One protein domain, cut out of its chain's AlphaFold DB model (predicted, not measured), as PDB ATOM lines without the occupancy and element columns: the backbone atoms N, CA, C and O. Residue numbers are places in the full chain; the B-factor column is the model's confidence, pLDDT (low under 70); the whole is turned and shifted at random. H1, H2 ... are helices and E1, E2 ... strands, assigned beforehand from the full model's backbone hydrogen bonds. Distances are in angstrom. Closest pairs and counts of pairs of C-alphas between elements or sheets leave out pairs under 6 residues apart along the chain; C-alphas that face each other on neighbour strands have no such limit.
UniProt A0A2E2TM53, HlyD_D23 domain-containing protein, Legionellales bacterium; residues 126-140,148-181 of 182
ATOM      1  N   TYR A 126      45.616 -17.224  39.196       91.06
ATOM      2  CA  TYR A 126      44.906 -18.076  40.162       91.06
ATOM      3  C   TYR A 126      44.334 -19.353  39.539       91.06
ATOM      4  O   TYR A 126      43.935 -20.267  40.253       91.06
ATOM      5  N   VAL A 127      44.261 -19.395  38.209       92.38
ATOM      6  CA  VAL A 127      43.694 -20.498  37.436       92.38
ATOM      7  C   VAL A 127      44.638 -20.894  36.310       92.38
ATOM      8  O   VAL A 127      45.387 -20.061  35.789       92.38
ATOM      9  N   ASP A 128      44.549 -22.157  35.913       93.38
ATOM     10  CA  ASP A 128      45.234 -22.677  34.736       93.38
ATOM     11  C   ASP A 128      44.497 -22.274  33.457       93.38
ATOM     12  O   ASP A 128      43.262 -22.200  33.417       93.38
ATOM     13  N   GLY A 129      45.251 -22.032  32.385       94.12
ATOM     14  CA  GLY A 129      44.687 -21.610  31.111       94.12
ATOM     15  C   GLY A 129      45.730 -21.362  30.026       94.12
ATOM     16  O   GLY A 129      46.920 -21.614  30.209       94.12
ATOM     17  N   TRP A 130      45.270 -20.833  28.896       95.06
ATOM     18  CA  TRP A 130      46.112 -20.426  27.772       95.06
ATOM     19  C   TRP A 130      46.065 -18.914  27.583       95.06
ATOM     20  O   TRP A 130      44.998 -18.300  27.647       95.06
ATOM     21  N   VAL A 131      47.228 -18.313  27.332       94.94
ATOM     22  CA  VAL A 131      47.332 -16.890  26.997       94.94
ATOM     23  C   VAL A 131      46.742 -16.673  25.605       94.94
ATOM     24  O   VAL A 131      47.202 -17.277  24.638       94.94
ATOM     25  N   GLN A 132      45.724 -15.821  25.502       94.06
ATOM     26  CA  GLN A 132      45.088 -15.475  24.228       94.06
ATOM     27  C   GLN A 132      45.771 -14.285  23.556       94.06
ATOM     28  O   GLN A 132      46.006 -14.295  22.347       94.06
ATOM     29  N   LYS A 133      46.104 -13.262  24.346       94.56
ATOM     30  CA  LYS A 133      46.728 -12.030  23.874       94.56
ATOM     31  C   LYS A 133      47.763 -11.561  24.880       94.56
ATOM     32  O   LYS A 133      47.554 -11.650  26.083       94.56
ATOM     33  N   LEU A 134      48.889 -11.091  24.363       93.75
ATOM     34  CA  LEU A 134      50.014 -10.593  25.139       93.75
ATOM     35  C   LEU A 134      50.291  -9.158  24.696       93.75
ATOM     36  O   LEU A 134      50.749  -8.941  23.567       93.75
ATOM     37  N   ASP A 135      49.965  -8.199  25.557       92.19
ATOM     38  CA  ASP A 135      50.181  -6.778  25.285       92.19
ATOM     39  C   ASP A 135      51.634  -6.391  25.591       92.19
ATOM     40  O   ASP A 135      52.270  -5.738  24.766       92.19
ATOM     41  N   VAL A 136      52.202  -6.901  26.690       92.62
ATOM     42  CA  VAL A 136      53.614  -6.691  27.059       92.62
ATOM     43  C   VAL A 136      54.454  -7.868  26.582       92.62
ATOM     44  O   VAL A 136      54.350  -8.978  27.107       92.62
ATOM     45  N   LYS A 137      55.288  -7.648  25.565       90.38
ATOM     46  CA  LYS A 137      55.949  -8.747  24.831       90.38
ATOM     47  C   LYS A 137      57.411  -8.944  25.205       90.38
ATOM     48  O   LYS A 137      57.967  -9.998  24.899       90.38
ATOM     49  N   THR A 138      58.035  -7.941  25.822       91.50
ATOM     50  CA  THR A 138      59.490  -7.906  26.000       91.50
ATOM     51  C   THR A 138      59.880  -7.596  27.438       91.50
ATOM     52  O   THR A 138      59.344  -6.690  28.072       91.50
ATOM     53  N   THR A 139      60.877  -8.315  27.948       89.12
ATOM     54  CA  THR A 139      61.471  -8.031  29.257       89.12
ATOM     55  C   THR A 139      62.138  -6.656  29.264       89.12
ATOM     56  O   THR A 139      62.947  -6.350  28.390       89.12
ATOM     57  N   GLY A 140      61.832  -5.845  30.276       88.38
ATOM     58  CA  GLY A 140      62.358  -4.482  30.421       88.38
ATOM     59  C   GLY A 140      61.481  -3.399  29.789       88.38
ATOM     60  O   GLY A 140      61.797  -2.218  29.922       88.38
ATOM     61  N   LEU A 148      47.227  -3.497  31.108       93.38
ATOM     62  CA  LEU A 148      46.922  -4.863  30.693       93.38
ATOM     63  C   LEU A 148      48.221  -5.566  30.289       93.38
ATOM     64  O   LEU A 148      48.886  -5.152  29.345       93.38
ATOM     65  N   LEU A 149      48.569  -6.637  31.003       93.44
ATOM     66  CA  LEU A 149      49.763  -7.429  30.699       93.44
ATOM     67  C   LEU A 149      49.455  -8.497  29.641       93.44
ATOM     68  O   LEU A 149      50.125  -8.582  28.609       93.44
ATOM     69  N   PHE A 150      48.431  -9.309  29.907       93.94
ATOM     70  CA  PHE A 150      47.966 -10.375  29.027       93.94
ATOM     71  C   PHE A 150      46.509 -10.749  29.319       93.94
ATOM     72  O   PHE A 150      45.989 -10.511  30.409       93.94
ATOM     73  N   GLU A 151      45.878 -11.389  28.343       94.31
ATOM     74  CA  GLU A 151      44.548 -11.982  28.438       94.31
ATOM     75  C   GLU A 151      44.694 -13.508  28.537       94.31
ATOM     76  O   GLU A 151      45.404 -14.128  27.738       94.31
ATOM     77  N   LEU A 152      44.031 -14.123  29.521       95.00
ATOM     78  CA  LEU A 152      44.085 -15.560  29.797       95.00
ATOM     79  C   LEU A 152      42.705 -16.185  29.629       95.00
ATOM     80  O   LEU A 152      41.721 -15.686  30.171       95.00
ATOM     81  N   TYR A 153      42.654 -17.332  28.962       95.00
ATOM     82  CA  TYR A 153      41.462 -18.166  28.905       95.00
ATOM     83  C   TYR A 153      41.638 -19.451  29.696       95.00
ATOM     84  O   TYR A 153      42.554 -20.228  29.437       95.00
ATOM     85  N   SER A 154      40.722 -19.678  30.633       96.19
ATOM     86  CA  SER A 154      40.704 -20.844  31.508       96.19
ATOM     87  C   SER A 154      39.442 -21.676  31.259       96.19
ATOM     88  O   SER A 154      38.337 -21.212  31.556       96.19
ATOM     89  N   PRO A 155      39.573 -22.915  30.748       94.75
ATOM     90  CA  PRO A 155      38.433 -23.815  30.579       94.75
ATOM     91  C   PRO A 155      37.768 -24.174  31.897       94.75
ATOM     92  O   PRO A 155      36.551 -24.291  31.959       94.75
ATOM     93  N   THR A 156      38.563 -24.357  32.951       92.44
ATOM     94  CA  THR A 156      38.055 -24.735  34.271       92.44
ATOM     95  C   THR A 156      37.172 -23.631  34.836       92.44
ATOM     96  O   THR A 156      36.072 -23.919  35.302       92.44
ATOM     97  N   LEU A 157      37.592 -22.369  34.701       92.50
ATOM     98  CA  LEU A 157      36.791 -21.220  35.113       92.50
ATOM     99  C   LEU A 157      35.529 -21.054  34.253       92.50
ATOM    100  O   LEU A 157      34.459 -20.798  34.798       92.50
ATOM    101  N   ASN A 158      35.631 -21.230  32.929       93.69
ATOM    102  CA  ASN A 158      34.470 -21.148  32.038       93.69
ATOM    103  C   ASN A 158      33.422 -22.220  32.377       93.69
ATOM    104  O   ASN A 158      32.243 -21.909  32.522       93.69
ATOM    105  N   ASN A 159      33.860 -23.466  32.576       93.00
ATOM    106  CA  ASN A 159      32.977 -24.568  32.957       93.00
ATOM    107  C   ASN A 159      32.305 -24.308  34.313       93.00
ATOM    108  O   ASN A 159      31.099 -24.504  34.442       93.00
ATOM    109  N   ALA A 160      33.059 -23.818  35.302       91.12
ATOM    110  CA  ALA A 160      32.513 -23.479  36.616       91.12
ATOM    111  C   ALA A 160      31.451 -22.365  36.532       91.12
ATOM    112  O   ALA A 160      30.407 -22.447  37.181       91.12
ATOM    113  N   GLN A 161      31.677 -21.344  35.697       91.06
ATOM    114  CA  GLN A 161      30.695 -20.282  35.458       91.06
ATOM    115  C   GLN A 161      29.423 -20.814  34.789       91.06
ATOM    116  O   GLN A 161      28.317 -20.459  35.204       91.06
ATOM    117  N   GLU A 162      29.554 -21.669  33.773       92.31
ATOM    118  CA  GLU A 162      28.404 -22.292  33.111       92.31
ATOM    119  C   GLU A 162      27.586 -23.145  34.089       92.31
ATOM    120  O   GLU A 162      26.357 -23.035  34.127       92.31
ATOM    121  N   GLU A 163      28.252 -23.936  34.930       89.94
ATOM    122  CA  GLU A 163      27.607 -24.773  35.941       89.94
ATOM    123  C   GLU A 163      26.864 -23.932  36.994       89.94
ATOM    124  O   GLU A 163      25.706 -24.217  37.318       89.94
ATOM    125  N   PHE A 164      27.466 -22.831  37.452       89.56
ATOM    126  CA  PHE A 164      26.814 -21.877  38.352       89.56
ATOM    127  C   PHE A 164      25.579 -21.222  37.711       89.56
ATOM    128  O   PHE A 164      24.510 -21.144  38.324       89.56
ATOM    129  N   MET A 165      25.676 -20.815  36.443       91.00
ATOM    130  CA  MET A 165      24.546 -20.246  35.702       91.00
ATOM    131  C   MET A 165      23.406 -21.255  35.510       91.00
ATOM    132  O   MET A 165      22.231 -20.876  35.559       91.00
ATOM    133  N   LEU A 166      23.721 -22.538  35.310       90.81
ATOM    134  CA  LEU A 166      22.726 -23.614  35.263       90.81
ATOM    135  C   LEU A 166      22.069 -23.835  36.632       90.81
ATOM    136  O   LEU A 166      20.845 -23.984  36.703       90.81
ATOM    137  N   ALA A 167      22.845 -23.801  37.717       89.12
ATOM    138  CA  ALA A 167      22.328 -23.914  39.080       89.12
ATOM    139  C   ALA A 167      21.335 -22.787  39.421       89.12
ATOM    140  O   ALA A 167      20.263 -23.065  39.969       89.12
ATOM    141  N   LEU A 168      21.651 -21.544  39.029       89.38
ATOM    142  CA  LEU A 168      20.766 -20.386  39.189       89.38
ATOM    143  C   LEU A 168      19.461 -20.543  38.402       89.38
ATOM    144  O   LEU A 168      18.380 -20.346  38.956       89.38
ATOM    145  N   LYS A 169      19.536 -20.950  37.128       90.75
ATOM    146  CA  LYS A 169      18.343 -21.170  36.286       90.75
ATOM    147  C   LYS A 169      17.419 -22.246  36.852       90.75
ATOM    148  O   LYS A 169      16.201 -22.111  36.772       90.75
ATOM    149  N   ASN A 170      17.996 -23.287  37.447       88.88
ATOM    150  CA  ASN A 170      17.250 -24.404  38.017       88.88
ATOM    151  C   ASN A 170      16.793 -24.157  39.470       88.88
ATOM    152  O   ASN A 170      16.209 -25.057  40.070       88.88
ATOM    153  N   ASN A 171      17.040 -22.965  40.042       84.56
ATOM    154  CA  ASN A 171      16.772 -22.618  41.450       84.56
ATOM    155  C   ASN A 171      17.346 -23.632  42.460       84.56
ATOM    156  O   ASN A 171      16.799 -23.825  43.550       84.56
ATOM    157  N   ASN A 172      18.451 -24.300  42.120       81.25
ATOM    158  CA  ASN A 172      19.044 -25.287  43.011       81.25
ATOM    159  C   ASN A 172      20.007 -24.609  43.992       81.25
ATOM    160  O   ASN A 172      21.214 -24.533  43.759       81.25
ATOM    161  N   LEU A 173      19.450 -24.147  45.114       78.25
ATOM    162  CA  LEU A 173      20.162 -23.417  46.171       78.25
ATOM    163  C   LEU A 173      21.408 -24.153  46.698       78.25
ATOM    164  O   LEU A 173      22.359 -23.512  47.133       78.25
ATOM    165  N   THR A 174      21.434 -25.489  46.645       79.25
ATOM    166  CA  THR A 174      22.596 -26.271  47.099       79.25
ATOM    167  C   THR A 174      23.805 -26.112  46.179       79.25
ATOM    168  O   THR A 174      24.922 -25.956  46.667       79.25
ATOM    169  N   LEU A 175      23.583 -26.086  44.863       76.81
ATOM    170  CA  LEU A 175      24.640 -25.912  43.863       76.81
ATOM    171  C   LEU A 175      25.086 -24.447  43.761       76.81
ATOM    172  O   LEU A 175      26.270 -24.179  43.591       76.81
ATOM    173  N   VAL A 176      24.161 -23.500  43.954       76.81
ATOM    174  CA  VAL A 176      24.478 -22.062  44.024       76.81
ATOM    175  C   VAL A 176      25.424 -21.773  45.196       76.81
ATOM    176  O   VAL A 176      26.474 -21.165  45.001       76.81
ATOM    177  N   ASN A 177      25.117 -22.291  46.390       78.81
ATOM    178  CA  ASN A 177      25.966 -22.107  47.573       78.81
ATOM    179  C   ASN A 177      27.334 -22.806  47.456       78.81
ATOM    180  O   ASN A 177      28.288 -22.402  48.121       78.81
ATOM    181  N   ALA A 178      27.434 -23.871  46.655       76.44
ATOM    182  CA  ALA A 178      28.701 -24.543  46.376       76.44
ATOM    183  C   ALA A 178      29.578 -23.732  45.405       76.44
ATOM    184  O   ALA A 178      30.794 -23.702  45.575       76.44
ATOM    185  N   GLY A 179      28.964 -23.047  44.434       72.19
ATOM    186  CA  GLY A 179      29.659 -22.166  43.493       72.19
ATOM    187  C   GLY A 179      30.141 -20.845  44.102       72.19
ATOM    188  O   GLY A 179      31.178 -20.349  43.690       72.19
ATOM    189  N   GLU A 180      29.448 -20.296  45.109       70.50
ATOM    190  CA  GLU A 180      29.860 -19.052  45.796       70.50
ATOM    191  C   GLU A 180      31.079 -19.205  46.724       70.50
ATOM    192  O   GLU A 180      31.681 -18.208  47.119       70.50
ATOM    193  N   LYS A 181      31.407 -20.432  47.147       61.75
ATOM    194  CA  LYS A 181      32.423 -20.695  48.182       61.75
ATOM    195  C   LYS A 181      33.813 -21.059  47.656       61.75
ATOM    196  O   LYS A 181      34.708 -21.233  48.484       61.75
TER     197      LYS A 181
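This is residues 126 to 140 and 148 to 181 of the 182 residues of the protein "HlyD_D23 domain-containing protein" of Legionellales bacterium (UniProt A0A2E2TM53). A small two-stranded ribbon, E1 and E2, lies toward one end of a long, thin structure, and a helical hairpin, H1 and H2, makes the other end: the long helix H1 leads away from the ribbon and the short helix H2 folds back beside its far part. Beyond the ribbon, residues 135 to 140 reach to the opposite end of the length as a stretch with no named element. The printed part has 49 residues, with two named strands and two named helices in the order E1, E2, H1, H2 along the chain; the sheet has the order E1 - E2 and is antiparallel, and the class is mixed, helices and strands. The whole is extended, with a radius of gyration of the C-alphas of 15.6 A, and its C-alphas span 49 by 17 by 16 A, a rod in outline.

The sheet is made of E1, residues 130 to 134, and E2, residues 150 to 153. These neighbour strands are antiparallel, with 154 degrees between their N-to-C directions. The C-alphas of Leu 134 and Phe 150 face each other at 4.4 A, and those of Trp 130 and Tyr 153 at 5.3 A. N 130 and O 153 are within hydrogen-bond range at 2.8 A, and so are N 151 and O 133 at 2.8 A. A tight link of 1 residue joins E2 to H1, residues 155 to 169. H1 is apart from E1. A tight link of 3 residues joins H1 to H2, residues 173 to 179. H1 and H2 touch, their closest C-alphas being those of Ala 167 and Leu 175, 5.7 A apart. They form a helical hairpin, running opposite ways at a shallow tilt of 17 degrees. H2 is apart from both E1 and E2. In H1 and H2 every O i to N i+4 pair is within hydrogen-bond range.

E1 begins at C-alpha 130, at (46.112, -20.426, 27.772), and measures 10.9 A from first to last C-alpha. E2 measures 10.1 A. H1 is the longest helix, 21.1 A from C-alpha 155 at (38.433, -23.815, 30.579) to C-alpha 169 at (18.343, -21.170, 36.286). H2 measures 9.9 A and ends at C-alpha 179, at (29.659, -22.166, 43.493).

The two C-alphas farthest apart are those of Gly 140 and Asn 171, at 50.3 A. Residues 141 to 147 are not printed, and C-alphas 140 and 148 are 15.4 A apart across this cut, which lies in the link from E1 to E2. The mean pLDDT of the printed part is 88.7; H2 has a mean of 77, and residue 181 is the one printed residue under 70.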